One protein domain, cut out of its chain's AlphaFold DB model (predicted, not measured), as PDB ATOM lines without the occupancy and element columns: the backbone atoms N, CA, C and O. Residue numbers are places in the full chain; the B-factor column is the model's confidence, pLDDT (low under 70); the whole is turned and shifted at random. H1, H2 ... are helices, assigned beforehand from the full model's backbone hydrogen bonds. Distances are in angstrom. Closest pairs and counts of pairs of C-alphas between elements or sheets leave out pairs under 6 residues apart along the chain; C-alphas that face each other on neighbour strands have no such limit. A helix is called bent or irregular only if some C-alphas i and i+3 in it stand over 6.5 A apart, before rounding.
ATOM      1  N   LYS A   8     -92.246 -54.128 131.218       61.50
ATOM      2  CA  LYS A   8     -93.601 -54.641 131.494       61.50
ATOM      3  C   LYS A   8     -94.078 -55.679 130.469       61.50
ATOM      4  O   LYS A   8     -94.853 -56.553 130.829       61.50
ATOM      5  N   ASP A   9     -93.573 -55.623 129.233       61.00
ATOM      6  CA  ASP A   9     -93.867 -56.622 128.194       61.00
ATOM      7  C   ASP A   9     -93.070 -57.913 128.409       61.00
ATOM      8  O   ASP A   9     -93.466 -58.970 127.930       61.00
ATOM      9  N   ILE A  10     -91.941 -57.823 129.121       61.78
ATOM     10  CA  ILE A  10     -91.043 -58.945 129.409       61.78
ATOM     11  C   ILE A  10     -91.513 -59.702 130.660       61.78
ATOM     12  O   ILE A  10     -91.634 -60.926 130.621       61.78
ATOM     13  N   LEU A  11     -91.847 -58.985 131.737       66.62
ATOM     14  CA  LEU A  11     -92.216 -59.540 133.046       66.62
ATOM     15  C   LEU A  11     -93.718 -59.858 133.154       66.62
ATOM     16  O   LEU A  11     -94.428 -59.283 133.976       66.62
ATOM     17  N   THR A  12     -94.206 -60.780 132.323       77.62
ATOM     18  CA  THR A  12     -95.563 -61.337 132.457       77.62
ATOM     19  C   THR A  12     -95.504 -62.777 132.968       77.62
ATOM     20  O   THR A  12     -94.522 -63.481 132.729       77.62
ATOM     21  N   ILE A  13     -96.552 -63.229 133.668       78.69
ATOM     22  CA  ILE A  13     -96.645 -64.612 134.171       78.69
ATOM     23  C   ILE A  13     -96.479 -65.635 133.024       78.69
ATOM     24  O   ILE A  13     -95.663 -66.539 133.182       78.69
ATOM     25  N   PRO A  14     -97.137 -65.484 131.852       74.19
ATOM     26  CA  PRO A  14     -96.927 -66.385 130.715       74.19
ATOM     27  C   PRO A  14     -95.471 -66.433 130.228       74.19
ATOM     28  O   PRO A  14     -94.911 -67.512 130.072       74.19
ATOM     29  N   ASN A  15     -94.808 -65.280 130.088       75.88
ATOM     30  CA  ASN A  15     -93.412 -65.242 129.639       75.88
ATOM     31  C   ASN A  15     -92.460 -65.910 130.645       75.88
ATOM     32  O   ASN A  15     -91.481 -66.542 130.249       75.88
ATOM     33  N   ALA A  16     -92.737 -65.775 131.948       76.62
ATOM     34  CA  ALA A  16     -91.973 -66.454 132.991       76.62
ATOM     35  C   ALA A  16     -92.126 -67.982 132.902       76.62
ATOM     36  O   ALA A  16     -91.152 -68.700 133.115       76.62
ATOM     37  N   MET A  17     -93.309 -68.481 132.526       75.88
ATOM     38  CA  MET A  17     -93.549 -69.911 132.292       75.88
ATOM     39  C   MET A  17     -92.806 -70.425 131.048       75.88
ATOM     40  O   MET A  17     -92.194 -71.493 131.105       75.88
ATOM     41  N   SER A  18     -92.761 -69.646 129.964       74.12
ATOM     42  CA  SER A  18     -91.960 -69.968 128.771       74.12
ATOM     43  C   SER A  18     -90.455 -69.984 129.063       74.12
ATOM     44  O   SER A  18     -89.738 -70.876 128.607       74.12
ATOM     45  N   LEU A  19     -89.962 -69.045 129.877       73.50
ATOM     46  CA  LEU A  19     -88.568 -69.037 130.327       73.50
ATOM     47  C   LEU A  19     -88.263 -70.220 131.258       73.50
ATOM     48  O   LEU A  19     -87.231 -70.870 131.107       73.50
ATOM     49  N   PHE A  20     -89.172 -70.531 132.183       79.81
ATOM     50  CA  PHE A  20     -89.072 -71.705 133.047       79.81
ATOM     51  C   PHE A  20     -88.931 -72.988 132.221       79.81
ATOM     52  O   PHE A  20     -88.060 -73.804 132.507       79.81
ATOM     53  N   ARG A  21     -89.696 -73.128 131.132       82.12
ATOM     54  CA  ARG A  21     -89.578 -74.263 130.208       82.12
ATOM     55  C   ARG A  21     -88.186 -74.391 129.597       82.12
ATOM     56  O   ARG A  21     -87.622 -75.481 129.585       82.12
ATOM     57  N   LEU A  22     -87.619 -73.280 129.130       74.25
ATOM     58  CA  LEU A  22     -86.256 -73.259 128.594       74.25
ATOM     59  C   LEU A  22     -85.223 -73.677 129.649       74.25
ATOM     60  O   LEU A  22     -84.293 -74.414 129.332       74.25
ATOM     61  N   LEU A  23     -85.410 -73.268 130.908       78.88
ATOM     62  CA  LEU A  23     -84.549 -73.671 132.024       78.88
ATOM     63  C   LEU A  23     -84.684 -75.157 132.388       78.88
ATOM     64  O   LEU A  23     -83.737 -75.736 132.916       78.88
ATOM     65  N   LEU A  24     -85.819 -75.797 132.088       81.62
ATOM     66  CA  LEU A  24     -85.989 -77.239 132.284       81.62
ATOM     67  C   LEU A  24     -85.226 -78.077 131.248       81.62
ATOM     68  O   LEU A  24     -84.918 -79.232 131.536       81.62
ATOM     69  N   ILE A  25     -84.885 -77.531 130.073       85.12
ATOM     70  CA  ILE A  25     -84.228 -78.292 128.995       85.12
ATOM     71  C   ILE A  25     -82.920 -78.960 129.467       85.12
ATOM     72  O   ILE A  25     -82.810 -80.180 129.322       85.12
ATOM     73  N   PRO A  26     -81.943 -78.245 130.071       79.81
ATOM     74  CA  PRO A  26     -80.715 -78.873 130.558       79.81
ATOM     75  C   PRO A  26     -80.967 -79.942 131.626       79.81
ATOM     76  O   PRO A  26     -80.279 -80.960 131.644       79.81
ATOM     77  N   VAL A  27     -81.970 -79.737 132.488       87.06
ATOM     78  CA  VAL A  27     -82.344 -80.696 133.539       87.06
ATOM     79  C   VAL A  27     -82.883 -81.983 132.920       87.06
ATOM     80  O   VAL A  27     -82.465 -83.069 133.317       87.06
ATOM     81  N   ILE A  28     -83.758 -81.878 131.915       88.31
ATOM     82  CA  ILE A  28     -84.301 -83.037 131.199       88.31
ATOM     83  C   ILE A  28     -83.182 -83.799 130.481       88.31
ATOM     84  O   ILE A  28     -83.108 -85.021 130.605       88.31
ATOM     85  N   ILE A  29     -82.282 -83.091 129.787       88.62
ATOM     86  CA  ILE A  29     -81.136 -83.706 129.096       88.62
ATOM     87  C   ILE A  29     -80.227 -84.429 130.094       88.62
ATOM     88  O   ILE A  29     -79.833 -85.566 129.852       88.62
ATOM     89  N   TRP A  30     -79.907 -83.803 131.228       87.75
ATOM     90  CA  TRP A  30     -79.071 -84.416 132.258       87.75
ATOM     91  C   TRP A  30     -79.734 -85.654 132.879       87.75
ATOM     92  O   TRP A  30     -79.091 -86.697 133.000       87.75
ATOM     93  N   LEU A  31     -81.026 -85.583 133.211       89.38
ATOM     94  CA  LEU A  31     -81.760 -86.725 133.759       89.38
ATOM     95  C   LEU A  31     -81.845 -87.890 132.773       89.38
ATOM     96  O   LEU A  31     -81.635 -89.032 133.171       89.38
ATOM     97  N   TYR A  32     -82.134 -87.608 131.501       91.44
ATOM     98  CA  TYR A  32     -82.306 -88.640 130.484       91.44
ATOM     99  C   TYR A  32     -80.970 -89.236 130.031       91.44
ATOM    100  O   TYR A  32     -80.806 -90.451 130.047       91.44
ATOM    101  N   CYS A  33     -80.011 -88.394 129.632       88.19
ATOM    102  CA  CYS A  33     -78.782 -88.839 128.972       88.19
ATOM    103  C   CYS A  33     -77.641 -89.166 129.943       88.19
ATOM    104  O   CYS A  33     -76.745 -89.917 129.573       88.19
ATOM    105  N   ARG A  34     -77.610 -88.564 131.143       87.62
ATOM    106  CA  ARG A  34     -76.500 -88.747 132.100       87.62
ATOM    107  C   ARG A  34     -76.875 -89.607 133.297       87.62
ATOM    108  O   ARG A  34     -76.080 -90.453 133.682       87.62
ATOM    109  N   GLN A  35     -78.033 -89.354 133.903       90.12
ATOM    110  CA  GLN A  35     -78.516 -90.118 135.063       90.12
ATOM    111  C   GLN A  35     -79.327 -91.352 134.670       90.12
ATOM    112  O   GLN A  35     -79.635 -92.162 135.538       90.12
ATOM    113  N   GLU A  36     -79.724 -91.462 133.397       88.25
ATOM    114  CA  GLU A  36     -80.589 -92.539 132.903       88.25
ATOM    115  C   GLU A  36     -81.895 -92.689 133.704       88.25
ATOM    116  O   GLU A  36     -82.509 -93.752 133.780       88.25
ATOM    117  N   ASN A  37     -82.356 -91.594 134.310       91.38
ATOM    118  CA  ASN A  37     -83.524 -91.587 135.171       91.38
ATOM    119  C   ASN A  37     -84.769 -91.185 134.376       91.38
ATOM    120  O   ASN A  37     -85.266 -90.056 134.449       91.38
ATOM    121  N   TYR A  38     -85.248 -92.134 133.574       92.31
ATOM    122  CA  TYR A  38     -86.288 -91.900 132.571       92.31
ATOM    123  C   TYR A  38     -87.634 -91.488 133.176       92.31
ATOM    124  O   TYR A  38     -88.327 -90.648 132.604       92.31
ATOM    125  N   LEU A  39     -87.969 -91.999 134.366       92.94
ATOM    126  CA  LEU A  39     -89.192 -91.628 135.075       92.94
ATOM    127  C   LEU A  39     -89.190 -90.141 135.450       92.94
ATOM    128  O   LEU A  39     -90.142 -89.425 135.143       92.94
ATOM    129  N   TRP A  40     -88.110 -89.650 136.062       92.38
ATOM    130  CA  TRP A  40     -88.003 -88.233 136.415       92.38
ATOM    131  C   TRP A  40     -87.889 -87.340 135.176       92.38
ATOM    132  O   TRP A  40     -88.507 -86.276 135.139       92.38
ATOM    133  N   ALA A  41     -87.190 -87.788 134.128       92.81
ATOM    134  CA  ALA A  41     -87.181 -87.089 132.844       92.81
ATOM    135  C   ALA A  41     -88.599 -86.975 132.248       92.81
ATOM    136  O   ALA A  41     -88.978 -85.904 131.769       92.81
ATOM    137  N   ALA A  42     -89.413 -88.036 132.322       94.50
ATOM    138  CA  ALA A  42     -90.805 -88.031 131.875       94.50
ATOM    139  C   ALA A  42     -91.677 -87.083 132.707       94.50
ATOM    140  O   ALA A  42     -92.424 -86.292 132.136       94.50
ATOM    141  N   ILE A  43     -91.559 -87.118 134.039       94.69
ATOM    142  CA  ILE A  43     -92.323 -86.252 134.953       94.69
ATOM    143  C   ILE A  43     -92.017 -84.776 134.681       94.69
ATOM    144  O   ILE A  43     -92.940 -83.973 134.536       94.69
ATOM    145  N   ILE A  44     -90.738 -84.409 134.553       92.00
ATOM    146  CA  ILE A  44     -90.346 -83.023 134.264       92.00
ATOM    147  C   ILE A  44     -90.778 -82.609 132.851       92.00
ATOM    148  O   ILE A  44     -91.220 -81.479 132.648       92.00
ATOM    149  N   THR A  45     -90.729 -83.522 131.879       93.44
ATOM    150  CA  THR A  45     -91.249 -83.270 130.525       93.44
ATOM    151  C   THR A  45     -92.768 -83.063 130.533       93.44
ATOM    152  O   THR A  45     -93.273 -82.164 129.863       93.44
ATOM    153  N   ALA A  46     -93.510 -83.837 131.327       93.81
ATOM    154  CA  ALA A  46     -94.953 -83.686 131.482       93.81
ATOM    155  C   ALA A  46     -95.303 -82.362 132.175       93.81
ATOM    156  O   ALA A  46     -96.224 -81.668 131.744       93.81
ATOM    157  N   LEU A  47     -94.530 -81.968 133.194       92.19
ATOM    158  CA  LEU A  47     -94.646 -80.662 133.842       92.19
ATOM    159  C   LEU A  47     -94.400 -79.527 132.838       92.19
ATOM    160  O   LEU A  47     -95.203 -78.600 132.746       92.19
ATOM    161  N   SER A  48     -93.341 -79.632 132.034       89.19
ATOM    162  CA  SER A  48     -93.027 -78.702 130.946       89.19
ATOM    163  C   SER A  48     -94.198 -78.554 129.958       89.19
ATOM    164  O   SER A  48     -94.669 -77.439 129.724       89.19
ATOM    165  N   ALA A  49     -94.771 -79.660 129.471       87.88
ATOM    166  CA  ALA A  49     -95.939 -79.633 128.585       87.88
ATOM    167  C   ALA A  49     -97.202 -79.056 129.262       87.88
ATOM    168  O   ALA A  49     -97.970 -78.323 128.640       87.88
ATOM    169  N   ALA A  50     -97.415 -79.333 130.553       88.00
ATOM    170  CA  ALA A  50     -98.531 -78.767 131.309       88.00
ATOM    171  C   ALA A  50     -98.412 -77.239 131.453       88.00
ATOM    172  O   ALA A  50     -99.423 -76.536 131.356       88.00
ATOM    173  N   THR A  51     -97.191 -76.716 131.632       83.75
ATOM    174  CA  THR A  51     -96.961 -75.263 131.700       83.75
ATOM    175  C   THR A  51     -97.302 -74.544 130.391       83.75
ATOM    176  O   THR A  51     -97.871 -73.463 130.462       83.75
ATOM    177  N   ASP A  52     -97.085 -75.164 129.225       81.81
ATOM    178  CA  ASP A  52     -97.480 -74.624 127.904       81.81
ATOM    179  C   ASP A  52     -98.997 -74.511 127.721       81.81
ATOM    180  O   ASP A  52     -99.544 -73.560 127.168       81.81
ATOM    181  N   ILE A  53     -99.744 -75.476 128.247       81.75
ATOM    182  CA  ILE A  53    -101.204 -75.400 128.184       81.75
ATOM    183  C   ILE A  53    -101.717 -74.308 129.136       81.75
ATOM    184  O   ILE A  53    -102.709 -73.626 128.841       81.75
ATOM    185  N   ALA A  54    -101.073 -74.170 130.295       80.81
ATOM    186  CA  ALA A  54    -101.456 -73.225 131.332       80.81
ATOM    187  C   ALA A  54    -101.129 -71.774 130.951       80.81
ATOM    188  O   ALA A  54    -102.012 -70.924 131.090       80.81
ATOM    189  N   ASP A  55     -99.938 -71.488 130.417       77.94
ATOM    190  CA  ASP A  55     -99.531 -70.130 130.034       77.94
ATOM    191  C   ASP A  55    -100.489 -69.520 128.993       77.94
ATOM    192  O   ASP A  55    -100.983 -68.405 129.176       77.94
ATOM    193  N   GLY A  56    -100.911 -70.299 127.995       74.44
ATOM    194  CA  GLY A  56    -101.818 -69.855 126.949       74.44
ATOM    195  C   GLY A  56    -103.240 -69.635 127.464       74.44
ATOM    196  O   GLY A  56    -103.958 -68.770 126.954       74.44
ATOM    197  N   LYS A  57    -103.677 -70.395 128.477       80.88
ATOM    198  CA  LYS A  57    -104.968 -70.171 129.152       80.88
ATOM    199  C   LYS A  57    -104.922 -68.922 130.033       80.88
ATOM    200  O   LYS A  57    -105.856 -68.124 129.975       80.88
ATOM    201  N   ILE A  58    -103.849 -68.738 130.801       80.94
ATOM    202  CA  ILE A  58    -103.648 -67.588 131.692       80.94
ATOM    203  C   ILE A  58    -103.537 -66.298 130.868       80.94
ATOM    204  O   ILE A  58    -104.263 -65.344 131.139       80.94
ATOM    205  N   ALA A  59    -102.738 -66.291 129.798       78.44
ATOM    206  CA  ALA A  59    -102.584 -65.140 128.907       78.44
ATOM    207  C   ALA A  59    -103.926 -64.665 128.325       78.44
ATOM    208  O   ALA A  59    -104.197 -63.464 128.290       78.44
ATOM    209  N   ARG A  60    -104.794 -65.604 127.910       80.50
ATOM    210  CA  ARG A  60    -106.127 -65.291 127.369       80.50
ATOM    211  C   ARG A  60    -107.122 -64.852 128.440       80.50
ATOM    212  O   ARG A  60    -107.882 -63.926 128.193       80.50
ATOM    213  N   LYS A  61    -107.129 -65.507 129.606       79.69
ATOM    214  CA  LYS A  61    -108.093 -65.231 130.683       79.69
ATOM    215  C   LYS A  61    -107.825 -63.899 131.384       79.69
ATOM    216  O   LYS A  61    -108.769 -63.230 131.780       79.69
ATOM    217  N   PHE A  62    -106.557 -63.522 131.529       80.56
ATOM    218  CA  PHE A  62    -106.146 -62.315 132.249       80.56
ATOM    219  C   PHE A  62    -105.701 -61.173 131.324       80.56
ATOM    220  O   PHE A  62    -105.136 -60.193 131.797       80.56
ATOM    221  N   HIS A  63    -105.930 -61.293 130.009       74.31
ATOM    222  CA  HIS A  63    -105.531 -60.302 128.999       74.31
ATOM    223  C   HIS A  63    -104.035 -59.916 129.043       74.31
ATOM    224  O   HIS A  63    -103.650 -58.826 128.630       74.31
ATOM    225  N   MET A  64    -103.167 -60.831 129.490       76.88
ATOM    226  CA  MET A  64    -101.716 -60.628 129.636       76.88
ATOM    227  C   MET A  64    -100.938 -60.992 128.359       76.88
ATOM    228  O   MET A  64     -99.858 -61.576 128.417       76.88
ATOM    229  N   VAL A  65    -101.498 -60.700 127.183       74.56
ATOM    230  CA  VAL A  65    -100.862 -61.021 125.897       74.56
ATOM    231  C   VAL A  65     -99.810 -59.960 125.570       74.56
ATOM    232  O   VAL A  65    -100.158 -58.814 125.293       74.56
ATOM    233  N   SER A  66     -98.531 -60.345 125.556       77.00
ATOM    234  CA  SER A  66     -97.413 -59.450 125.220       77.00
ATOM    235  C   SER A  66     -96.864 -59.716 123.813       77.00
ATOM    236  O   SER A  66     -96.896 -60.845 123.321       77.00
ATOM    237  N   ASP A  67     -96.336 -58.684 123.150       68.81
ATOM    238  CA  ASP A  67     -95.675 -58.847 121.845       68.81
ATOM    239  C   ASP A  67     -94.363 -59.643 121.952       68.81
ATOM    240  O   ASP A  67     -93.984 -60.322 120.999       68.81
ATOM    241  N   PHE A  68     -93.707 -59.608 123.118       67.12
ATOM    242  CA  PHE A  68     -92.544 -60.441 123.418       67.12
ATOM    243  C   PHE A  68     -92.918 -61.923 123.547       67.12
ATOM    244  O   PHE A  68     -92.303 -62.763 122.894       67.12
ATOM    245  N   GLY A  69     -93.965 -62.236 124.317       68.75
ATOM    246  CA  GLY A  69     -94.463 -63.604 124.505       68.75
ATOM    247  C   GLY A  69     -94.862 -64.271 123.193       68.75
ATOM    248  O   GLY A  69     -94.471 -65.401 122.925       68.75
ATOM    249  N   LYS A  70     -95.488 -63.522 122.270       68.75
ATOM    250  CA  LYS A  70     -95.813 -64.018 120.916       68.75
ATOM    251  C   LYS A  70     -94.604 -64.560 120.140       68.75
ATOM    252  O   LYS A  70     -94.800 -65.357 119.225       68.75
ATOM    253  N   VAL A  71     -93.389 -64.109 120.456       68.56
ATOM    254  CA  VAL A  71     -92.138 -64.595 119.852       68.56
ATOM    255  C   VAL A  71     -91.457 -65.629 120.749       68.56
ATOM    256  O   VAL A  71     -90.963 -66.632 120.238       68.56
ATOM    257  N   LEU A  72     -91.437 -65.405 122.065       70.38
ATOM    258  CA  LEU A  72     -90.778 -66.289 123.025       70.38
ATOM    259  C   LEU A  72     -91.463 -67.658 123.119       70.38
ATOM    260  O   LEU A  72     -90.763 -68.667 123.096       70.38
ATOM    261  N   ASP A  73     -92.796 -67.710 123.176       74.69
ATOM    262  CA  ASP A  73     -93.539 -68.956 123.411       74.69
ATOM    263  C   ASP A  73     -93.319 -69.978 122.278       74.69
ATOM    264  O   ASP A  73     -92.943 -71.118 122.570       74.69
ATOM    265  N   PRO A  74     -93.428 -69.607 120.979       77.06
ATOM    266  CA  PRO A  74     -93.110 -70.536 119.896       77.06
ATOM    267  C   PRO A  74     -91.650 -70.996 119.917       77.06
ATOM    268  O   PRO A  74     -91.372 -72.154 119.628       77.06
ATOM    269  N   VAL A  75     -90.703 -70.118 120.262       73.38
ATOM    270  CA  VAL A  75     -89.279 -70.486 120.325       73.38
ATOM    271  C   VAL A  75     -89.026 -71.475 121.461       73.38
ATOM    272  O   VAL A  75     -88.377 -72.498 121.241       73.38
ATOM    273  N   ALA A  76     -89.572 -71.210 122.651       74.75
ATOM    274  CA  ALA A  76     -89.447 -72.083 123.812       74.75
ATOM    275  C   ALA A  76     -90.043 -73.473 123.551       74.75
ATOM    276  O   ALA A  76     -89.404 -74.482 123.861       74.75
ATOM    277  N   ASP A  77     -91.217 -73.545 122.917       82.44
ATOM    278  CA  ASP A  77     -91.839 -74.816 122.531       82.44
ATOM    279  C   ASP A  77     -90.965 -75.615 121.549       82.44
ATOM    280  O   ASP A  77     -90.677 -76.791 121.784       82.44
ATOM    281  N   LYS A  78     -90.465 -74.986 120.475       84.50
ATOM    282  CA  LYS A  78     -89.653 -75.693 119.467       84.50
ATOM    283  C   LYS A  78     -88.281 -76.113 119.974       84.50
ATOM    284  O   LYS A  78     -87.825 -77.199 119.619       84.50
ATOM    285  N   MET A  79     -87.651 -75.309 120.828       81.31
ATOM    286  CA  MET A  79     -86.408 -75.694 121.504       81.31
ATOM    287  C   MET A  79     -86.621 -76.890 122.430       81.31
ATOM    288  O   MET A  79     -85.814 -77.818 122.422       81.31
ATOM    289  N   THR A  80     -87.739 -76.917 123.160       85.81
ATOM    290  CA  THR A  80     -88.088 -78.044 124.035       85.81
ATOM    291  C   THR A  80     -88.332 -79.314 123.219       85.81
ATOM    292  O   THR A  80     -87.707 -80.336 123.484       85.81
ATOM    293  N   GLN A  81     -89.159 -79.254 122.168       92.38
ATOM    294  CA  GLN A  81     -89.413 -80.391 121.266       92.38
ATOM    295  C   GLN A  81     -88.121 -80.936 120.643       92.38
ATOM    296  O   GLN A  81     -87.914 -82.149 120.616       92.38
ATOM    297  N   MET A  82     -87.235 -80.048 120.183       90.38
ATOM    298  CA  MET A  82     -85.943 -80.432 119.619       90.38
ATOM    299  C   MET A  82     -85.052 -81.132 120.653       90.38
ATOM    300  O   MET A  82     -84.507 -82.194 120.367       90.38
ATOM    301  N   ALA A  83     -84.922 -80.571 121.857       86.06
ATOM    302  CA  ALA A  83     -84.109 -81.163 122.917       86.06
ATOM    303  C   ALA A  83     -84.593 -82.568 123.302       86.06
ATOM    304  O   ALA A  83     -83.791 -83.487 123.437       86.06
ATOM    305  N   LEU A  84     -85.909 -82.753 123.408       93.25
ATOM    306  CA  LEU A  84     -86.509 -84.048 123.716       93.25
ATOM    307  C   LEU A  84     -86.269 -85.087 122.610       93.25
ATOM    308  O   LEU A  84     -85.969 -86.245 122.903       93.25
ATOM    309  N   LEU A  85     -86.362 -84.682 121.339       92.75
ATOM    310  CA  LEU A  85     -86.023 -85.550 120.208       92.75
ATOM    311  C   LEU A  85     -84.535 -85.931 120.202       92.75
ATOM    312  O   LEU A  85     -84.205 -87.078 119.911       92.75
ATOM    313  N   LEU A  86     -83.642 -85.001 120.556       89.44
ATOM    314  CA  LEU A  86     -82.208 -85.276 120.693       89.44
ATOM    315  C   LEU A  86     -81.912 -86.252 121.838       89.44
ATOM    316  O   LEU A  86     -81.060 -87.121 121.677       89.44
ATOM    317  N   CYS A  87     -82.636 -86.168 122.958       90.06
ATOM    318  CA  CYS A  87     -82.566 -87.179 124.015       90.06
ATOM    319  C   CYS A  87     -82.953 -88.565 123.484       90.06
ATOM    320  O   CYS A  87     -82.218 -89.522 123.687       90.06
ATOM    321  N   LEU A  88     -84.059 -88.687 122.743       90.75
ATOM    322  CA  LEU A  88     -84.450 -89.978 122.163       90.75
ATOM    323  C   LEU A  88     -83.418 -90.527 121.170       90.75
ATOM    324  O   LEU A  88     -83.258 -91.744 121.080       90.75
ATOM    325  N   LEU A  89     -82.703 -89.656 120.455       88.81
ATOM    326  CA  LEU A  89     -81.671 -90.058 119.500       88.81
ATOM    327  C   LEU A  89     -80.501 -90.796 120.167       88.81
ATOM    328  O   LEU A  89     -79.904 -91.663 119.533       88.81
ATOM    329  N   SER A  90     -80.196 -90.503 121.439       85.94
ATOM    330  CA  SER A  90     -79.125 -91.199 122.165       85.94
ATOM    331  C   SER A  90     -79.430 -92.680 122.400       85.94
ATOM    332  O   SER A  90     -78.513 -93.456 122.646       85.94
ATOM    333  N   ARG A  91     -80.707 -93.074 122.332       86.69
ATOM    334  CA  ARG A  91     -81.169 -94.459 122.494       86.69
ATOM    335  C   ARG A  91     -81.611 -95.089 121.177       86.69
ATOM    336  O   ARG A  91     -81.310 -96.249 120.923       86.69
ATOM    337  N   TYR A  92     -82.332 -94.342 120.351       88.25
ATOM    338  CA  TYR A  92     -82.905 -94.828 119.102       88.25
ATOM    339  C   TYR A  92     -82.278 -94.068 117.936       88.25
ATOM    340  O   TYR A  92     -82.810 -93.059 117.464       88.25
ATOM    341  N   SER A  93     -81.134 -94.562 117.462       84.44
ATOM    342  CA  SER A  93     -80.346 -93.896 116.420       84.44
ATOM    343  C   SER A  93     -81.156 -93.646 115.144       84.44
ATOM    344  O   SER A  93     -81.013 -92.587 114.540       84.44
ATOM    345  N   PHE A  94     -82.067 -94.552 114.769       84.62
ATOM    346  CA  PHE A  94     -82.926 -94.438 113.582       84.62
ATOM    347  C   PHE A  94     -83.934 -93.272 113.631       84.62
ATOM    348  O   PHE A  94     -84.439 -92.858 112.585       84.62
ATOM    349  N   LEU A  95     -84.205 -92.685 114.807       88.12
ATOM    350  CA  LEU A  95     -85.110 -91.534 114.944       88.12
ATOM    351  C   LEU A  95     -84.531 -90.229 114.376       88.12
ATOM    352  O   LEU A  95     -85.238 -89.220 114.329       88.12
ATOM    353  N   TRP A  96     -83.292 -90.228 113.873       84.69
ATOM    354  CA  TRP A  96     -82.701 -89.076 113.185       84.69
ATOM    355  C   TRP A  96     -83.594 -88.542 112.048       84.69
ATOM    356  O   TRP A  96     -83.687 -87.329 111.848       84.69
ATOM    357  N   LEU A  97     -84.332 -89.426 111.359       82.81
ATOM    358  CA  LEU A  97     -85.304 -89.049 110.326       82.81
ATOM    359  C   LEU A  97     -86.440 -88.173 110.874       82.81
ATOM    360  O   LEU A  97     -86.882 -87.246 110.192       82.81
ATOM    361  N   MET A  98     -86.894 -88.419 112.108       86.56
ATOM    362  CA  MET A  98     -87.909 -87.582 112.755       86.56
ATOM    363  C   MET A  98     -87.382 -86.178 113.046       86.56
ATOM    364  O   MET A  98     -88.118 -85.214 112.853       86.56
ATOM    365  N   ILE A  99     -86.117 -86.044 113.462       87.81
ATOM    366  CA  ILE A  99     -85.484 -84.736 113.695       87.81
ATOM    367  C   ILE A  99     -85.398 -83.950 112.387       87.81
ATOM    368  O   ILE A  99     -85.797 -82.788 112.339       87.81
ATOM    369  N   VAL A 100     -84.933 -84.587 111.309       88.00
ATOM    370  CA  VAL A 100     -84.851 -83.947 109.986       88.00
ATOM    371  C   VAL A 100     -86.233 -83.479 109.528       88.00
ATOM    372  O   VAL A 100     -86.397 -82.324 109.128       88.00
ATOM    373  N   LEU A 101     -87.248 -84.340 109.639       89.00
ATOM    374  CA  LEU A 101     -88.620 -83.992 109.283       89.00
ATOM    375  C   LEU A 101     -89.167 -82.845 110.143       89.00
ATOM    376  O   LEU A 101     -89.800 -81.932 109.608       89.00
ATOM    377  N   PHE A 102     -88.906 -82.868 111.450       91.06
ATOM    378  CA  PHE A 102     -89.295 -81.812 112.379       91.06
ATOM    379  C   PHE A 102     -88.684 -80.464 111.977       91.06
ATOM    380  O   PHE A 102     -89.416 -79.491 111.806       91.06
ATOM    381  N   VAL A 103     -87.371 -80.414 111.730       88.12
ATOM    382  CA  VAL A 103     -86.667 -79.191 111.302       88.12
ATOM    383  C   VAL A 103     -87.233 -78.649 109.996       88.12
ATOM    384  O   VAL A 103     -87.526 -77.457 109.904       88.12
ATOM    385  N   ILE A 104     -87.428 -79.512 108.995       87.44
ATOM    386  CA  ILE A 104     -87.996 -79.111 107.702       87.44
ATOM    387  C   ILE A 104     -89.400 -78.537 107.900       87.44
ATOM    388  O   ILE A 104     -89.707 -77.459 107.389       87.44
ATOM    389  N   LYS A 105     -90.253 -79.239 108.652       87.94
ATOM    390  CA  LYS A 105     -91.639 -78.839 108.886       87.94
ATOM    391  C   LYS A 105     -91.714 -77.488 109.596       87.94
ATOM    392  O   LYS A 105     -92.396 -76.584 109.117       87.94
ATOM    393  N   GLU A 106     -91.021 -77.336 110.719       87.38
ATOM    394  CA  GLU A 106     -91.061 -76.114 111.528       87.38
ATOM    395  C   GLU A 106     -90.381 -74.936 110.814       87.38
ATOM    396  O   GLU A 106     -90.920 -73.830 110.813       87.38
ATOM    397  N   GLY A 107     -89.273 -75.179 110.105       86.94
ATOM    398  CA  GLY A 107     -88.603 -74.172 109.278       86.94
ATOM    399  C   GLY A 107     -89.487 -73.656 108.140       86.94
ATOM    400  O   GLY A 107     -89.601 -72.446 107.945       86.94
ATOM    401  N   LEU A 108     -90.180 -74.551 107.427       86.50
ATOM    402  CA  LEU A 108     -91.127 -74.164 106.377       86.50
ATOM    403  C   LEU A 108     -92.340 -73.409 106.924       86.50
ATOM    404  O   LEU A 108     -92.759 -72.418 106.327       86.50
ATOM    405  N   MET A 109     -92.899 -73.844 108.055       85.75
ATOM    406  CA  MET A 109     -94.025 -73.150 108.687       85.75
ATOM    407  C   MET A 109     -93.632 -71.750 109.164       85.75
ATOM    408  O   MET A 109     -94.379 -70.801 108.921       85.75
ATOM    409  N   ALA A 110     -92.456 -71.601 109.783       84.19
ATOM    410  CA  ALA A 110     -91.923 -70.302 110.182       84.19
ATOM    411  C   ALA A 110     -91.692 -69.397 108.965       84.19
ATOM    412  O   ALA A 110     -92.070 -68.225 108.973       84.19
ATOM    413  N   PHE A 111     -91.140 -69.953 107.886       84.56
ATOM    414  CA  PHE A 111     -90.900 -69.227 106.647       84.56
ATOM    415  C   PHE A 111     -92.198 -68.758 105.975       84.56
ATOM    416  O   PHE A 111     -92.325 -67.579 105.641       84.56
ATOM    417  N   TRP A 112     -93.197 -69.632 105.815       84.00
ATOM    418  CA  TRP A 112     -94.501 -69.233 105.279       84.00
ATOM    419  C   TRP A 112     -95.228 -68.238 106.182       84.00
ATOM    420  O   TRP A 112     -95.841 -67.301 105.671       84.00
ATOM    421  N   GLY A 113     -95.114 -68.388 107.504       83.62
ATOM    422  CA  GLY A 113     -95.618 -67.414 108.469       83.62
ATOM    423  C   GLY A 113     -94.969 -66.039 108.291       83.62
ATOM    424  O   GLY A 113     -95.675 -65.035 108.223       83.62
ATOM    425  N   TYR A 114     -93.643 -65.990 108.125       82.75
ATOM    426  CA  TYR A 114     -92.907 -64.752 107.857       82.75
ATOM    427  C   TYR A 114     -93.322 -64.102 106.533       82.75
ATOM    428  O   TYR A 114     -93.572 -62.897 106.497       82.75
ATOM    429  N   LEU A 115     -93.434 -64.882 105.452       80.69
ATOM    430  CA  LEU A 115     -93.899 -64.363 104.163       80.69
ATOM    431  C   LEU A 115     -95.326 -63.821 104.269       80.69
ATOM    432  O   LEU A 115     -95.587 -62.712 103.817       80.69
ATOM    433  N   SER A 116     -96.232 -64.564 104.907       81.12
ATOM    434  CA  SER A 116     -97.598 -64.098 105.151       81.12
ATOM    435  C   SER A 116     -97.603 -62.778 105.906       81.12
ATOM    436  O   SER A 116     -98.243 -61.840 105.457       81.12
ATOM    437  N   LEU A 117     -96.837 -62.656 106.989       79.69
ATOM    438  CA  LEU A 117     -96.756 -61.406 107.739       79.69
ATOM    439  C   LEU A 117     -96.230 -60.249 106.878       79.69
ATOM    440  O   LEU A 117     -96.765 -59.147 106.937       79.69
ATOM    441  N   ARG A 118     -95.196 -60.499 106.066       78.56
ATOM    442  CA  ARG A 118     -94.572 -59.493 105.195       78.56
ATOM    443  C   ARG A 118     -95.500 -58.959 104.112       78.56
ATOM    444  O   ARG A 118     -95.355 -57.798 103.743       78.56
ATOM    445  N   PHE A 119     -96.370 -59.807 103.572       71.25
ATOM    446  CA  PHE A 119     -97.194 -59.463 102.414       71.25
ATOM    447  C   PHE A 119     -98.633 -59.119 102.780       71.25
ATOM    448  O   PHE A 119     -99.183 -58.197 102.191       71.25
ATOM    449  N   THR A 120     -99.202 -59.796 103.776       70.81
ATOM    450  CA  THR A 120    -100.609 -59.633 104.157       70.81
ATOM    451  C   THR A 120    -100.782 -58.734 105.383       70.81
ATOM    452  O   THR A 120    -101.909 -58.431 105.768       70.81
ATOM    453  N   ASN A 121     -99.683 -58.350 106.058       68.50
ATOM    454  CA  ASN A 121     -99.679 -57.668 107.365       68.50
ATOM    455  C   ASN A 121    -100.560 -58.349 108.435       68.50
ATOM    456  O   ASN A 121    -100.890 -57.745 109.455       68.50
ATOM    457  N   ALA A 122    -100.916 -59.622 108.234       69.69
ATOM    458  CA  ALA A 122    -101.790 -60.374 109.120       69.69
ATOM    459  C   ALA A 122    -101.006 -61.498 109.801       69.69
ATOM    460  O   ALA A 122    -100.342 -62.311 109.153       69.69
ATOM    461  N   VAL A 123    -101.110 -61.561 111.128       66.12
ATOM    462  CA  VAL A 123    -100.569 -62.668 111.921       66.12
ATOM    463  C   VAL A 123    -101.596 -63.796 111.921       66.12
ATOM    464  O   VAL A 123    -102.635 -63.711 112.574       66.12
ATOM    465  N   ASN A 124    -101.309 -64.862 111.177       72.81
ATOM    466  CA  ASN A 124    -102.167 -66.041 111.128       72.81
ATOM    467  C   ASN A 124    -101.906 -66.957 112.332       72.81
ATOM    468  O   ASN A 124    -100.782 -67.400 112.559       72.81
ATOM    469  N   GLY A 125    -102.954 -67.253 113.106       68.50
ATOM    470  CA  GLY A 125    -102.867 -68.139 114.269       68.50
ATOM    471  C   GLY A 125    -102.689 -69.621 113.910       68.50
ATOM    472  O   GLY A 125    -103.057 -70.071 112.821       68.50
ATOM    473  N   ALA A 126    -102.174 -70.401 114.866       74.44
ATOM    474  CA  ALA A 126    -101.957 -71.839 114.707       74.44
ATOM    475  C   ALA A 126    -103.272 -72.611 114.481       74.44
ATOM    476  O   ALA A 126    -104.222 -72.525 115.266       74.44
ATOM    477  N   ARG A 127    -103.305 -73.412 113.413       87.25
ATOM    478  CA  ARG A 127    -104.441 -74.246 113.001       87.25
ATOM    479  C   ARG A 127    -104.472 -75.588 113.738       87.25
ATOM    480  O   ARG A 127    -103.468 -76.044 114.286       87.25
ATOM    481  N   TRP A 128    -105.639 -76.237 113.729       83.00
ATOM    482  CA  TRP A 128    -105.896 -77.477 114.474       83.00
ATOM    483  C   TRP A 128    -104.940 -78.619 114.094       83.00
ATOM    484  O   TRP A 128    -104.438 -79.304 114.977       83.00
ATOM    485  N   TYR A 129    -104.604 -78.767 112.809       85.06
ATOM    486  CA  TYR A 129    -103.674 -79.794 112.323       85.06
ATOM    487  C   TYR A 129    -102.214 -79.536 112.739       85.06
ATOM    488  O   TYR A 129    -101.410 -80.464 112.811       85.06
ATOM    489  N   GLY A 130    -101.848 -78.287 113.050       85.50
ATOM    490  CA  GLY A 130    -100.572 -77.957 113.693       85.50
ATOM    491  C   GLY A 130    -100.538 -78.428 115.142       85.50
ATOM    492  O   GLY A 130     -99.617 -79.134 115.542       85.50
ATOM    493  N   LYS A 131    -101.597 -78.098 115.890       87.38
ATOM    494  CA  LYS A 131    -101.753 -78.488 117.299       87.38
ATOM    495  C   LYS A 131    -101.792 -80.003 117.472       87.38
ATOM    496  O   LYS A 131    -101.119 -80.522 118.350       87.38
ATOM    497  N   LEU A 132    -102.523 -80.707 116.605       89.75
ATOM    498  CA  LEU A 132    -102.606 -82.167 116.634       89.75
ATOM    499  C   LEU A 132    -101.225 -82.814 116.470       89.75
ATOM    500  O   LEU A 132    -100.865 -83.680 117.257       89.75
ATOM    501  N   SER A 133    -100.431 -82.353 115.498       90.44
ATOM    502  CA  SER A 133     -99.066 -82.855 115.290       90.44
ATOM    503  C   SER A 133     -98.175 -82.634 116.522       90.44
ATOM    504  O   SER A 133     -97.404 -83.521 116.870       90.44
ATOM    505  N   THR A 134     -98.305 -81.492 117.204       90.50
ATOM    506  CA  THR A 134     -97.572 -81.210 118.448       90.50
ATOM    507  C   THR A 134     -98.022 -82.098 119.611       90.50
ATOM    508  O   THR A 134     -97.179 -82.636 120.323       90.50
ATOM    509  N   VAL A 135     -99.331 -82.299 119.792       91.94
ATOM    510  CA  VAL A 135     -99.872 -83.172 120.850       91.94
ATOM    511  C   VAL A 135     -99.399 -84.610 120.665       91.94
ATOM    512  O   VAL A 135     -98.952 -85.231 121.624       91.94
ATOM    513  N   ILE A 136     -99.450 -85.119 119.431       92.81
ATOM    514  CA  ILE A 136     -98.995 -86.475 119.108       92.81
ATOM    515  C   ILE A 136     -97.492 -86.612 119.370       92.81
ATOM    516  O   ILE A 136     -97.085 -87.578 120.005       92.81
ATOM    517  N   LEU A 137     -96.684 -85.620 118.979       94.38
ATOM    518  CA  LEU A 137     -95.246 -85.615 119.255       94.38
ATOM    519  C   LEU A 137     -94.944 -85.684 120.760       94.38
ATOM    520  O   LEU A 137     -94.182 -86.551 121.187       94.38
ATOM    521  N   TYR A 138     -95.547 -84.807 121.570       93.69
ATOM    522  CA  TYR A 138     -95.337 -84.817 123.023       93.69
ATOM    523  C   TYR A 138     -95.822 -86.118 123.668       93.69
ATOM    524  O   TYR A 138     -95.123 -86.665 124.517       93.69
ATOM    525  N   ALA A 139     -96.981 -86.641 123.255       94.38
ATOM    526  CA  ALA A 139     -97.498 -87.909 123.762       94.38
ATOM    527  C   ALA A 139     -96.544 -89.071 123.448       94.38
ATOM    528  O   ALA A 139     -96.230 -89.863 124.332       94.38
ATOM    529  N   THR A 140     -96.030 -89.141 122.216       94.19
ATOM    530  CA  THR A 140     -95.042 -90.149 121.817       94.19
ATOM    531  C   THR A 140     -93.762 -90.037 122.637       94.19
ATOM    532  O   THR A 140     -93.310 -91.043 123.173       94.19
ATOM    533  N   ILE A 141     -93.203 -88.835 122.797       94.56
ATOM    534  CA  ILE A 141     -91.988 -88.625 123.597       94.56
ATOM    535  C   ILE A 141     -92.208 -89.050 125.054       94.56
ATOM    536  O   ILE A 141     -91.388 -89.782 125.604       94.56
ATOM    537  N   LEU A 142     -93.319 -88.634 125.673       94.94
ATOM    538  CA  LEU A 142     -93.634 -88.978 127.062       94.94
ATOM    539  C   LEU A 142     -93.769 -90.487 127.263       94.94
ATOM    540  O   LEU A 142     -93.230 -91.022 128.228       94.94
ATOM    541  N   LEU A 143     -94.440 -91.180 126.344       94.25
ATOM    542  CA  LEU A 143     -94.568 -92.635 126.391       94.25
ATOM    543  C   LEU A 143     -93.209 -93.331 126.249       94.25
ATOM    544  O   LEU A 143     -92.933 -94.263 126.997       94.25
ATOM    545  N   LEU A 144     -92.342 -92.860 125.349       93.81
ATOM    546  CA  LEU A 144     -90.992 -93.411 125.175       93.81
ATOM    547  C   LEU A 144     -90.071 -93.119 126.370       93.81
ATOM    548  O   LEU A 144     -89.153 -93.890 126.641       93.81
ATOM    549  N   PHE A 145     -90.301 -92.023 127.099       94.38
ATOM    550  CA  PHE A 145     -89.589 -91.740 128.345       94.38
ATOM    551  C   PHE A 145     -90.113 -92.605 129.503       94.38
ATOM    552  O   PHE A 145     -89.317 -93.100 130.292       94.38
ATOM    553  N   LEU A 146     -91.428 -92.824 129.608       93.38
ATOM    554  CA  LEU A 146     -92.019 -93.666 130.659       93.38
ATOM    555  C   LEU A 146     -91.716 -95.156 130.467       93.38
ATOM    556  O   LEU A 146     -91.504 -95.869 131.444       93.38
ATOM    557  N   PHE A 147     -91.678 -95.614 129.215       92.62
ATOM    558  CA  PHE A 147     -91.476 -97.015 128.857       92.62
ATOM    559  C   PHE A 147     -90.247 -97.168 127.944       92.62
ATOM    560  O   PHE A 147     -90.378 -97.453 126.753       92.62
ATOM    561  N   PRO A 148     -89.027 -97.007 128.487       87.38
ATOM    562  CA  PRO A 148     -87.794 -97.042 127.696       87.38
ATOM    563  C   PRO A 148     -87.466 -98.429 127.117       87.38
ATOM    564  O   PRO A 148     -86.623 -98.542 126.231       87.38
ATOM    565  N   GLN A 149     -88.119 -99.484 127.612       88.06
ATOM    566  CA  GLN A 149     -87.903-100.884 127.219       88.06
ATOM    567  C   GLN A 149     -88.912-101.375 126.165       88.06
ATOM    568  O   GLN A 149     -89.077-102.579 125.981       88.06
ATOM    569  N   LEU A 150     -89.632-100.466 125.496       89.56
ATOM    570  CA  LEU A 150     -90.580-100.855 124.451       89.56
ATOM    571  C   LEU A 150     -89.877-101.574 123.287       89.56
ATOM    572  O   LEU A 150     -88.768-101.177 122.911       89.56
ATOM    573  N   PRO A 151     -90.528-102.581 122.670       89.19
ATOM    574  CA  PRO A 151     -90.011-103.232 121.473       89.19
ATOM    575  C   PRO A 151     -89.743-102.217 120.361       89.19
ATOM    576  O   PRO A 151     -90.538-101.300 120.141       89.19
ATOM    577  N   GLU A 152     -88.661-102.419 119.609       83.50
ATOM    578  CA  GLU A 152     -88.262-101.518 118.523       83.50
ATOM    579  C   GLU A 152     -89.383-101.322 117.491       83.50
ATOM    580  O   GLU A 152     -89.627-100.205 117.037       83.50
ATOM    581  N   THR A 153     -90.157-102.373 117.203       82.00
ATOM    582  CA  THR A 153     -91.333-102.307 116.323       82.00
ATOM    583  C   THR A 153     -92.374-101.299 116.812       82.00
ATOM    584  O   THR A 153     -92.899-100.522 116.015       82.00
ATOM    585  N   THR A 154     -92.650-101.248 118.118       86.88
ATOM    586  CA  THR A 154     -93.577-100.277 118.715       86.88
ATOM    587  C   THR A 154     -93.034 -98.856 118.596       86.88
ATOM    588  O   THR A 154     -93.774 -97.949 118.214       86.88
ATOM    589  N   VAL A 155     -91.734 -98.663 118.845       89.12
ATOM    590  CA  VAL A 155     -91.071 -97.356 118.703       89.12
ATOM    591  C   VAL A 155     -91.146 -96.865 117.256       89.12
ATOM    592  O   VAL A 155     -91.519 -95.716 117.016       89.12
ATOM    593  N   VAL A 156     -90.878 -97.741 116.282       82.62
ATOM    594  CA  VAL A 156     -90.994 -97.436 114.848       82.62
ATOM    595  C   VAL A 156     -92.430 -97.065 114.478       82.62
ATOM    596  O   VAL A 156     -92.640 -96.057 113.810       82.62
ATOM    597  N   VAL A 157     -93.436 -97.814 114.939       84.69
ATOM    598  CA  VAL A 157     -94.850 -97.495 114.667       84.69
ATOM    599  C   VAL A 157     -95.219 -96.110 115.213       84.69
ATOM    600  O   VAL A 157     -95.816 -95.305 114.498       84.69
ATOM    601  N   MET A 158     -94.817 -95.786 116.444       88.25
ATOM    602  CA  MET A 158     -95.065 -94.469 117.045       88.25
ATOM    603  C   MET A 158     -94.341 -93.343 116.291       88.25
ATOM    604  O   MET A 158     -94.922 -92.279 116.053       88.25
ATOM    605  N   ALA A 159     -93.102 -93.592 115.862       87.12
ATOM    606  CA  ALA A 159     -92.319 -92.674 115.045       87.12
ATOM    607  C   ALA A 159     -92.971 -92.416 113.677       87.12
ATOM    608  O   ALA A 159     -93.070 -91.267 113.244       87.12
ATOM    609  N   VAL A 160     -93.487 -93.462 113.024       82.94
ATOM    610  CA  VAL A 160     -94.218 -93.361 111.752       82.94
ATOM    611  C   VAL A 160     -95.507 -92.561 111.927       82.94
ATOM    612  O   VAL A 160     -95.779 -91.676 111.118       82.94
ATOM    613  N   ILE A 161     -96.274 -92.787 112.998       87.06
ATOM    614  CA  ILE A 161     -97.481 -91.996 113.301       87.06
ATOM    615  C   ILE A 161     -97.126 -90.508 113.477       87.06
ATOM    616  O   ILE A 161     -97.784 -89.631 112.902       87.06
ATOM    617  N   CYS A 162     -96.052 -90.200 114.210       89.50
ATOM    618  CA  CYS A 162     -95.539 -88.833 114.325       89.50
ATOM    619  C   CYS A 162     -95.139 -88.255 112.960       89.50
ATOM    620  O   CYS A 162     -95.529 -87.137 112.624       89.50
ATOM    621  N   ALA A 163     -94.408 -89.013 112.146       85.94
ATOM    622  CA  ALA A 163     -93.958 -88.558 110.838       85.94
ATOM    623  C   ALA A 163     -95.134 -88.273 109.892       85.94
ATOM    624  O   ALA A 163     -95.193 -87.211 109.271       85.94
ATOM    625  N   VAL A 164     -96.119 -89.172 109.832       83.62
ATOM    626  CA  VAL A 164     -97.334 -89.003 109.024       83.62
ATOM    627  C   VAL A 164     -98.103 -87.759 109.464       83.62
ATOM    628  O   VAL A 164     -98.496 -86.947 108.628       83.62
ATOM    629  N   THR A 165     -98.284 -87.553 110.767       87.50
ATOM    630  CA  THR A 165     -99.026 -86.389 111.279       87.50
ATOM    631  C   THR A 165     -98.276 -85.074 111.055       87.50
ATOM    632  O   THR A 165     -98.902 -84.068 110.712       87.50
ATOM    633  N   MET A 166     -96.942 -85.072 111.147       90.69
ATOM    634  CA  MET A 166     -96.096 -83.934 110.764       90.69
ATOM    635  C   MET A 166     -96.199 -83.612 109.271       90.69
ATOM    636  O   MET A 166     -96.367 -82.443 108.917       90.69
ATOM    637  N   LEU A 167     -96.150 -84.625 108.402       87.00
ATOM    638  CA  LEU A 167     -96.285 -84.464 106.951       87.00
ATOM    639  C   LEU A 167     -97.675 -83.954 106.563       87.00
ATOM    640  O   LEU A 167     -97.787 -83.014 105.776       87.00
ATOM    641  N   LEU A 168     -98.735 -84.514 107.148       82.94
ATOM    642  CA  LEU A 168    -100.102 -84.033 106.949       82.94
ATOM    643  C   LEU A 168    -100.232 -82.568 107.371       82.94
ATOM    644  O   LEU A 168    -100.765 -81.752 106.620       82.94
ATOM    645  N   SER A 169     -99.690 -82.217 108.540       88.94
ATOM    646  CA  SER A 169     -99.657 -80.837 109.025       88.94
ATOM    647  C   SER A 169     -98.939 -79.909 108.041       88.94
ATOM    648  O   SER A 169     -99.457 -78.843 107.705       88.94
ATOM    649  N   LEU A 170     -97.792 -80.345 107.510       89.44
ATOM    650  CA  LEU A 170     -97.005 -79.594 106.536       89.44
ATOM    651  C   LEU A 170     -97.765 -79.354 105.226       89.44
ATOM    652  O   LEU A 170     -97.800 -78.229 104.731       89.44
ATOM    653  N   ILE A 171     -98.401 -80.393 104.679       84.38
ATOM    654  CA  ILE A 171     -99.181 -80.312 103.437       84.38
ATOM    655  C   ILE A 171    -100.370 -79.362 103.611       84.38
ATOM    656  O   ILE A 171    -100.633 -78.525 102.742       84.38
ATOM    657  N   LEU A 172    -101.084 -79.465 104.734       86.12
ATOM    658  CA  LEU A 172    -102.238 -78.615 105.028       86.12
ATOM    659  C   LEU A 172    -101.830 -77.150 105.226       86.12
ATOM    660  O   LEU A 172    -102.492 -76.270 104.670       86.12
ATOM    661  N   TYR A 173    -100.721 -76.879 105.924       86.00
ATOM    662  CA  TYR A 173    -100.170 -75.523 106.025       86.00
ATOM    663  C   TYR A 173     -99.704 -74.991 104.672       86.00
ATOM    664  O   TYR A 173    -100.002 -73.844 104.344       86.00
ATOM    665  N   GLY A 174     -99.033 -75.812 103.862       84.75
ATOM    666  CA  GLY A 174     -98.602 -75.423 102.522       84.75
ATOM    667  C   GLY A 174     -99.785 -75.017 101.643       84.75
ATOM    668  O   GLY A 174     -99.754 -73.962 101.012       84.75
ATOM    669  N   ARG A 175    -100.878 -75.792 101.674       83.56
ATOM    670  CA  ARG A 175    -102.134 -75.434 100.998       83.56
ATOM    671  C   ARG A 175    -102.724 -74.134 101.536       83.56
ATOM    672  O   ARG A 175    -103.023 -73.241 100.747       83.56
ATOM    673  N   PHE A 176    -102.847 -74.008 102.852       85.19
ATOM    674  CA  PHE A 176    -103.401 -72.825 103.504       85.19
ATOM    675  C   PHE A 176    -102.638 -71.545 103.139       85.19
ATOM    676  O   PHE A 176    -103.234 -70.587 102.645       85.19
ATOM    677  N   TYR A 177    -101.315 -71.545 103.302       83.75
ATOM    678  CA  TYR A 177    -100.492 -70.393 102.957       83.75
ATOM    679  C   TYR A 177    -100.489 -70.130 101.458       83.75
ATOM    680  O   TYR A 177    -100.617 -68.978 101.066       83.75
ATOM    681  N   SER A 178    -100.451 -71.164 100.609       78.62
ATOM    682  CA  SER A 178    -100.555 -70.959  99.159       78.62
ATOM    683  C   SER A 178    -101.841 -70.222  98.762       78.62
ATOM    684  O   SER A 178    -101.795 -69.343  97.906       78.62
ATOM    685  N   GLN A 179    -102.976 -70.502  99.415       80.62
ATOM    686  CA  GLN A 179    -104.256 -69.844  99.132       80.62
ATOM    687  C   GLN A 179    -104.279 -68.379  99.569       80.62
ATOM    688  O   GLN A 179    -104.791 -67.536  98.840       80.62
ATOM    689  N   ILE A 180    -103.726 -68.071 100.743       79.12
ATOM    690  CA  ILE A 180    -103.611 -66.688 101.233       79.12
ATOM    691  C   ILE A 180    -102.727 -65.880 100.289       79.12
ATOM    692  O   ILE A 180    -103.109 -64.839  99.769       79.12
ATOM    693  N   LEU A 181    -101.550 -66.424 100.023       72.81
ATOM    694  CA  LEU A 181    -100.498 -65.756  99.287       72.81
ATOM    695  C   LEU A 181    -100.906 -65.543  97.815       72.81
ATOM    696  O   LEU A 181    -100.757 -64.441  97.286       72.81
ATOM    697  N   SER A 182    -101.538 -66.534  97.179       68.75
ATOM    698  CA  SER A 182    -102.061 -66.419  95.806       68.75
ATOM    699  C   SER A 182    -103.208 -65.420  95.617       68.75
ATOM    700  O   SER A 182    -103.426 -64.997  94.482       68.75
ATOM    701  N   LYS A 183    -103.937 -65.042  96.676       68.00
ATOM    702  CA  LYS A 183    -105.007 -64.035  96.591       68.00
ATOM    703  C   LYS A 183    -104.481 -62.599  96.578       68.00
ATOM    704  O   LYS A 183    -105.114 -61.750  95.962       68.00
ATOM    705  N   GLU A 184    -103.349 -62.329  97.226       64.38
ATOM    706  CA  GLU A 184    -102.845 -60.958  97.416       64.38
ATOM    707  C   GLU A 184    -101.674 -60.571  96.501       64.38
ATOM    708  O   GLU A 184    -101.470 -59.392  96.222       64.38
ATOM    709  N   MET A 185    -100.903 -61.529  95.985       58.41
ATOM    710  CA  MET A 185     -99.803 -61.241  95.054       58.41
ATOM    711  C   MET A 185    -100.206 -61.669  93.641       58.41
ATOM    712  O   MET A 185    -100.818 -62.720  93.455       58.41
ATOM    713  N   LEU A 186     -99.772 -60.905  92.632       62.34
ATOM    714  CA  LEU A 186     -99.838 -61.297  91.221       62.34
ATOM    715  C   LEU A 186     -99.317 -62.738  91.066       62.34
ATOM    716  O   LEU A 186     -98.122 -62.995  91.230       62.34
ATOM    717  N   ARG A 187    -100.244 -63.657  90.769       57.84
ATOM    718  CA  ARG A 187    -100.108 -65.122  90.630       57.84
ATOM    719  C   ARG A 187     -98.792 -65.589  89.986       57.84
ATOM    720  O   ARG A 187     -98.220 -66.593  90.400       57.84
ATOM    721  N   ASP A 188     -98.264 -64.798  89.059       58.75
ATOM    722  CA  ASP A 188     -97.028 -65.046  88.315       58.75
ATOM    723  C   ASP A 188     -95.738 -64.982  89.167       58.75
ATOM    724  O   ASP A 188     -94.809 -65.770  88.966       58.75
ATOM    725  N   LYS A 189     -95.659 -64.085  90.166       61.69
ATOM    726  CA  LYS A 189     -94.510 -64.037  91.094       61.69
ATOM    727  C   LYS A 189     -94.569 -65.172  92.126       61.69
ATOM    728  O   LYS A 189     -93.515 -65.669  92.520       61.69
ATOM    729  N   TRP A 190     -95.765 -65.616  92.529       63.12
ATOM    730  CA  TRP A 190     -95.931 -66.745  93.462       63.12
ATOM    731  C   TRP A 190     -95.571 -68.074  92.835       63.12
ATOM    732  O   TRP A 190     -94.881 -68.864  93.472       63.12
ATOM    733  N   GLU A 191     -95.997 -68.331  91.599       61.94
ATOM    734  CA  GLU A 191     -95.592 -69.551  90.896       61.94
ATOM    735  C   GLU A 191     -94.065 -69.616  90.762       61.94
ATOM    736  O   GLU A 191     -93.459 -70.643  91.059       61.94
ATOM    737  N   LYS A 192     -93.408 -68.496  90.439       65.12
ATOM    738  CA  LYS A 192     -91.938 -68.433  90.371       65.12
ATOM    739  C   LYS A 192     -91.274 -68.659  91.733       65.12
ATOM    740  O   LYS A 192     -90.332 -69.446  91.813       65.12
ATOM    741  N   LEU A 193     -91.767 -68.020  92.796       65.75
ATOM    742  CA  LEU A 193     -91.210 -68.161  94.145       65.75
ATOM    743  C   LEU A 193     -91.432 -69.571  94.712       65.75
ATOM    744  O   LEU A 193     -90.507 -70.158  95.256       65.75
ATOM    745  N   THR A 194     -92.622 -70.151  94.549       59.72
ATOM    746  CA  THR A 194     -92.933 -71.516  95.015       59.72
ATOM    747  C   THR A 194     -92.120 -72.572  94.282       59.72
ATOM    748  O   THR A 194     -91.588 -73.475  94.922       59.72
ATOM    749  N   VAL A 195     -91.953 -72.440  92.963       60.84
ATOM    750  CA  VAL A 195     -91.070 -73.319  92.183       60.84
ATOM    751  C   VAL A 195     -89.617 -73.162  92.626       60.84
ATOM    752  O   VAL A 195     -88.912 -74.161  92.755       60.84
ATOM    753  N   TRP A 196     -89.157 -71.934  92.884       68.81
ATOM    754  CA  TRP A 196     -87.808 -71.689  93.391       68.81
ATOM    755  C   TRP A 196     -87.596 -72.304  94.781       68.81
ATOM    756  O   TRP A 196     -86.620 -73.018  94.985       68.81
ATOM    757  N   LEU A 197     -88.545 -72.133  95.701       59.28
ATOM    758  CA  LEU A 197     -88.497 -72.713  97.046       59.28
ATOM    759  C   LEU A 197     -88.506 -74.239  97.021       59.28
ATOM    760  O   LEU A 197     -87.710 -74.862  97.716       59.28
ATOM    761  N   TRP A 198     -89.347 -74.849  96.182       59.72
ATOM    762  CA  TRP A 198     -89.335 -76.298  95.987       59.72
ATOM    763  C   TRP A 198     -87.988 -76.793  95.464       59.72
ATOM    764  O   TRP A 198     -87.516 -77.835  95.905       59.72
ATOM    765  N   ARG A 199     -87.337 -76.043  94.566       55.78
ATOM    766  CA  ARG A 199     -85.987 -76.377  94.088       55.78
ATOM    767  C   ARG A 199     -84.944 -76.270  95.194       55.78
ATOM    768  O   ARG A 199     -84.121 -77.168  95.300       55.78
ATOM    769  N   VAL A 200     -84.987 -75.218  96.012       62.78
ATOM    770  CA  VAL A 200     -84.059 -75.032  97.142       62.78
ATOM    771  C   VAL A 200     -84.250 -76.126  98.188       62.78
ATOM    772  O   VAL A 200     -83.272 -76.697  98.658       62.78
ATOM    773  N   LEU A 201     -85.495 -76.470  98.514       62.12
ATOM    774  CA  LEU A 201     -85.805 -77.534  99.462       62.12
ATOM    775  C   LEU A 201     -85.377 -78.908  98.941       62.12
ATOM    776  O   LEU A 201     -84.740 -79.660  99.670       62.12
ATOM    777  N   LEU A 202     -85.676 -79.225  97.678       52.00
ATOM    778  CA  LEU A 202     -85.198 -80.457  97.050       52.00
ATOM    779  C   LEU A 202     -83.670 -80.503  97.025       52.00
ATOM    780  O   LEU A 202     -83.102 -81.538  97.349       52.00
ATOM    781  N   ALA A 203     -83.007 -79.391  96.699       54.53
ATOM    782  CA  ALA A 203     -81.554 -79.302  96.746       54.53
ATOM    783  C   ALA A 203     -81.027 -79.543  98.165       54.53
ATOM    784  O   ALA A 203     -80.120 -80.342  98.325       54.53
ATOM    785  N   ALA A 204     -81.624 -78.941  99.197       60.16
ATOM    786  CA  ALA A 204     -81.226 -79.150 100.589       60.16
ATOM    787  C   ALA A 204     -81.420 -80.606 101.042       60.16
ATOM    788  O   ALA A 204     -80.525 -81.169 101.666       60.16
ATOM    789  N   ILE A 205     -82.547 -81.235 100.686       56.12
ATOM    790  CA  ILE A 205     -82.796 -82.661 100.951       56.12
ATOM    791  C   ILE A 205     -81.724 -83.512 100.273       56.12
ATOM    792  O   ILE A 205     -81.125 -84.359 100.925       56.12
ATOM    793  N   TRP A 206     -81.442 -83.267  98.992       55.56
ATOM    794  CA  TRP A 206     -80.399 -83.991  98.269       55.56
ATOM    795  C   TRP A 206     -79.014 -83.755  98.859       55.56
ATOM    796  O   TRP A 206     -78.263 -84.709  98.991       55.56
ATOM    797  N   THR A 207     -78.685 -82.536  99.282       55.22
ATOM    798  CA  THR A 207     -77.425 -82.243  99.972       55.22
ATOM    799  C   THR A 207     -77.324 -83.022 101.277       55.22
ATOM    800  O   THR A 207     -76.282 -83.603 101.539       55.22
ATOM    801  N   VAL A 208     -78.396 -83.102 102.071       60.12
ATOM    802  CA  VAL A 208     -78.422 -83.908 103.302       60.12
ATOM    803  C   VAL A 208     -78.266 -85.393 102.987       60.12
ATOM    804  O   VAL A 208     -77.425 -86.046 103.589       60.12
ATOM    805  N   VAL A 209     -79.010 -85.925 102.012       50.91
ATOM    806  CA  VAL A 209     -78.892 -87.324 101.569       50.91
ATOM    807  C   VAL A 209     -77.471 -87.627 101.091       50.91
ATOM    808  O   VAL A 209     -76.894 -88.629 101.497       50.91
ATOM    809  N   ILE A 210     -76.876 -86.745 100.287       54.69
ATOM    810  CA  ILE A 210     -75.497 -86.878  99.813       54.69
ATOM    811  C   ILE A 210     -74.534 -86.836 100.996       54.69
ATOM    812  O   ILE A 210     -73.726 -87.741 101.130       54.69
ATOM    813  N   LEU A 211     -74.632 -85.849 101.888       63.19
ATOM    814  CA  LEU A 211     -73.774 -85.754 103.072       63.19
ATOM    815  C   LEU A 211     -73.894 -86.991 103.969       63.19
ATOM    816  O   LEU A 211     -72.890 -87.436 104.515       63.19
ATOM    817  N   LEU A 212     -75.083 -87.582 104.082       57.44
ATOM    818  CA  LEU A 212     -75.315 -88.813 104.837       57.44
ATOM    819  C   LEU A 212     -74.682 -90.033 104.168       57.44
ATOM    820  O   LEU A 212     -73.992 -90.788 104.845       57.44
ATOM    821  N   ILE A 213     -74.856 -90.194 102.853       55.47
ATOM    822  CA  ILE A 213     -74.178 -91.244 102.075       55.47
ATOM    823  C   ILE A 213     -72.660 -91.076 102.196       55.47
ATOM    824  O   ILE A 213     -71.943 -92.045 102.412       55.47
ATOM    825  N   LEU A 214     -72.163 -89.838 102.110       59.25
ATOM    826  CA  LEU A 214     -70.744 -89.524 102.253       59.25
ATOM    827  C   LEU A 214     -70.221 -89.798 103.675       59.25
ATOM    828  O   LEU A 214     -69.056 -90.159 103.812       59.25
ATOM    829  N   SER A 215     -71.055 -89.636 104.707       68.00
ATOM    830  CA  SER A 215     -70.693 -89.881 106.114       68.00
ATOM    831  C   SER A 215     -70.768 -91.358 106.509       68.00
ATOM    832  O   SER A 215     -70.177 -91.741 107.510       68.00
ATOM    833  N   ARG A 216     -71.490 -92.183 105.740       62.94
ATOM    834  CA  ARG A 216     -71.640 -93.636 105.939       62.94
ATOM    835  C   ARG A 216     -71.044 -94.449 104.786       62.94
ATOM    836  O   ARG A 216     -71.513 -95.545 104.493       62.94
ATOM    837  N   LYS A 217     -70.027 -93.912 104.102       55.12
ATOM    838  CA  LYS A 217     -69.385 -94.582 102.955       55.12
ATOM    839  C   LYS A 217     -68.895 -95.990 103.273       55.12
ATOM    840  O   LYS A 217     -68.917 -96.830 102.382       55.12
TER     841      LYS A 217
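This is residues 8 to 217 of the 411 residues of an uncharacterized protein of Blautia sp. An249 (UniProt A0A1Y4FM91). A flat, two-layered bundle of long helices running up and down: the bent H1, H3 and H4 make one row, and H2, H5 and H6 make a second row side by side with it. H7 folds back past the H4 and H6 end of the bundle, loosely set, and its residues 209 to 215 stick out. The printed part has 210 residues with seven named helices, H1 to H7 in chain order, and no named strand; the class is all helix. It is compact, with a radius of gyration of the C-alphas of 18.8 A, and spans 56 by 55 by 24 A.

Start at H6, residues 152 to 184, the longest helix. H4, residues 93 to 120, touches it at Lys 105 and Leu 170, whose C-alphas are the closest at 5.9 A, the same way at a shallow tilt of 14 degrees. H5, residues 128 to 146, forms a helical hairpin with H6; the closest C-alphas, of Tyr 129 and Ser 169, are 5.3 A apart. H3, residues 69 to 89, touches H5 with residues 81 to 88 alone, at a steep tilt of 41 degrees; its closest C-alphas to H5 are those of Leu 84 and Ile 141, 7.1 A apart. H2, residues 38 to 61, touches H5 with residues 38 to 49 alone, closest at the C-alphas of Ala 42 and Phe 145, 5.3 A. H1, residues 13 to 34, was assigned as one helix by its hydrogen bonds but is bent: C-alphas 23 and 26 are 6.6 A apart, and arms H1a, residues 13 to 23, and H1b, residues 26 to 34, stand at 28 degrees. H1a touches H2, closest at the C-alphas of Pro 14 and Asp 55, 4.6 A. H7, residues 187 to 215, is near H4 and close but not clearly touching H6. Every O i to N i+4 pair is within hydrogen-bond range in H1a, H1b, H5 and H7; the counts are 19 of 20 in H2, 16 of 17 in H3, 22 of 24 in H4 and 28 of 29 in H6.

Find C-alpha 13 at (-96.645, -64.612, 134.171), where H1a begins; it is 15.3 A long, and H1b 10.8 A. H2 measures 34.5 A, H3 29.8 A and H5 26.8 A. H4, 41.7 A, is only just irregular: C-alphas 94 and 97 are 6.7 A apart. H6 runs 48.0 A from C-alpha 152 at (-88.262, -101.518, 118.523). H7, 41.4 A, ends at C-alpha 215, (-70.693, -89.881, 106.114).

The C-alphas of Phe 62 and Lys 217 are the farthest apart, 57.0 A. The printed part has no cut, and no link is long. Mean pLDDT of the printed part is 79.7; look for low values at residues 8 to 11, 67 to 71, 121 to 123, 125 and 182 to 217.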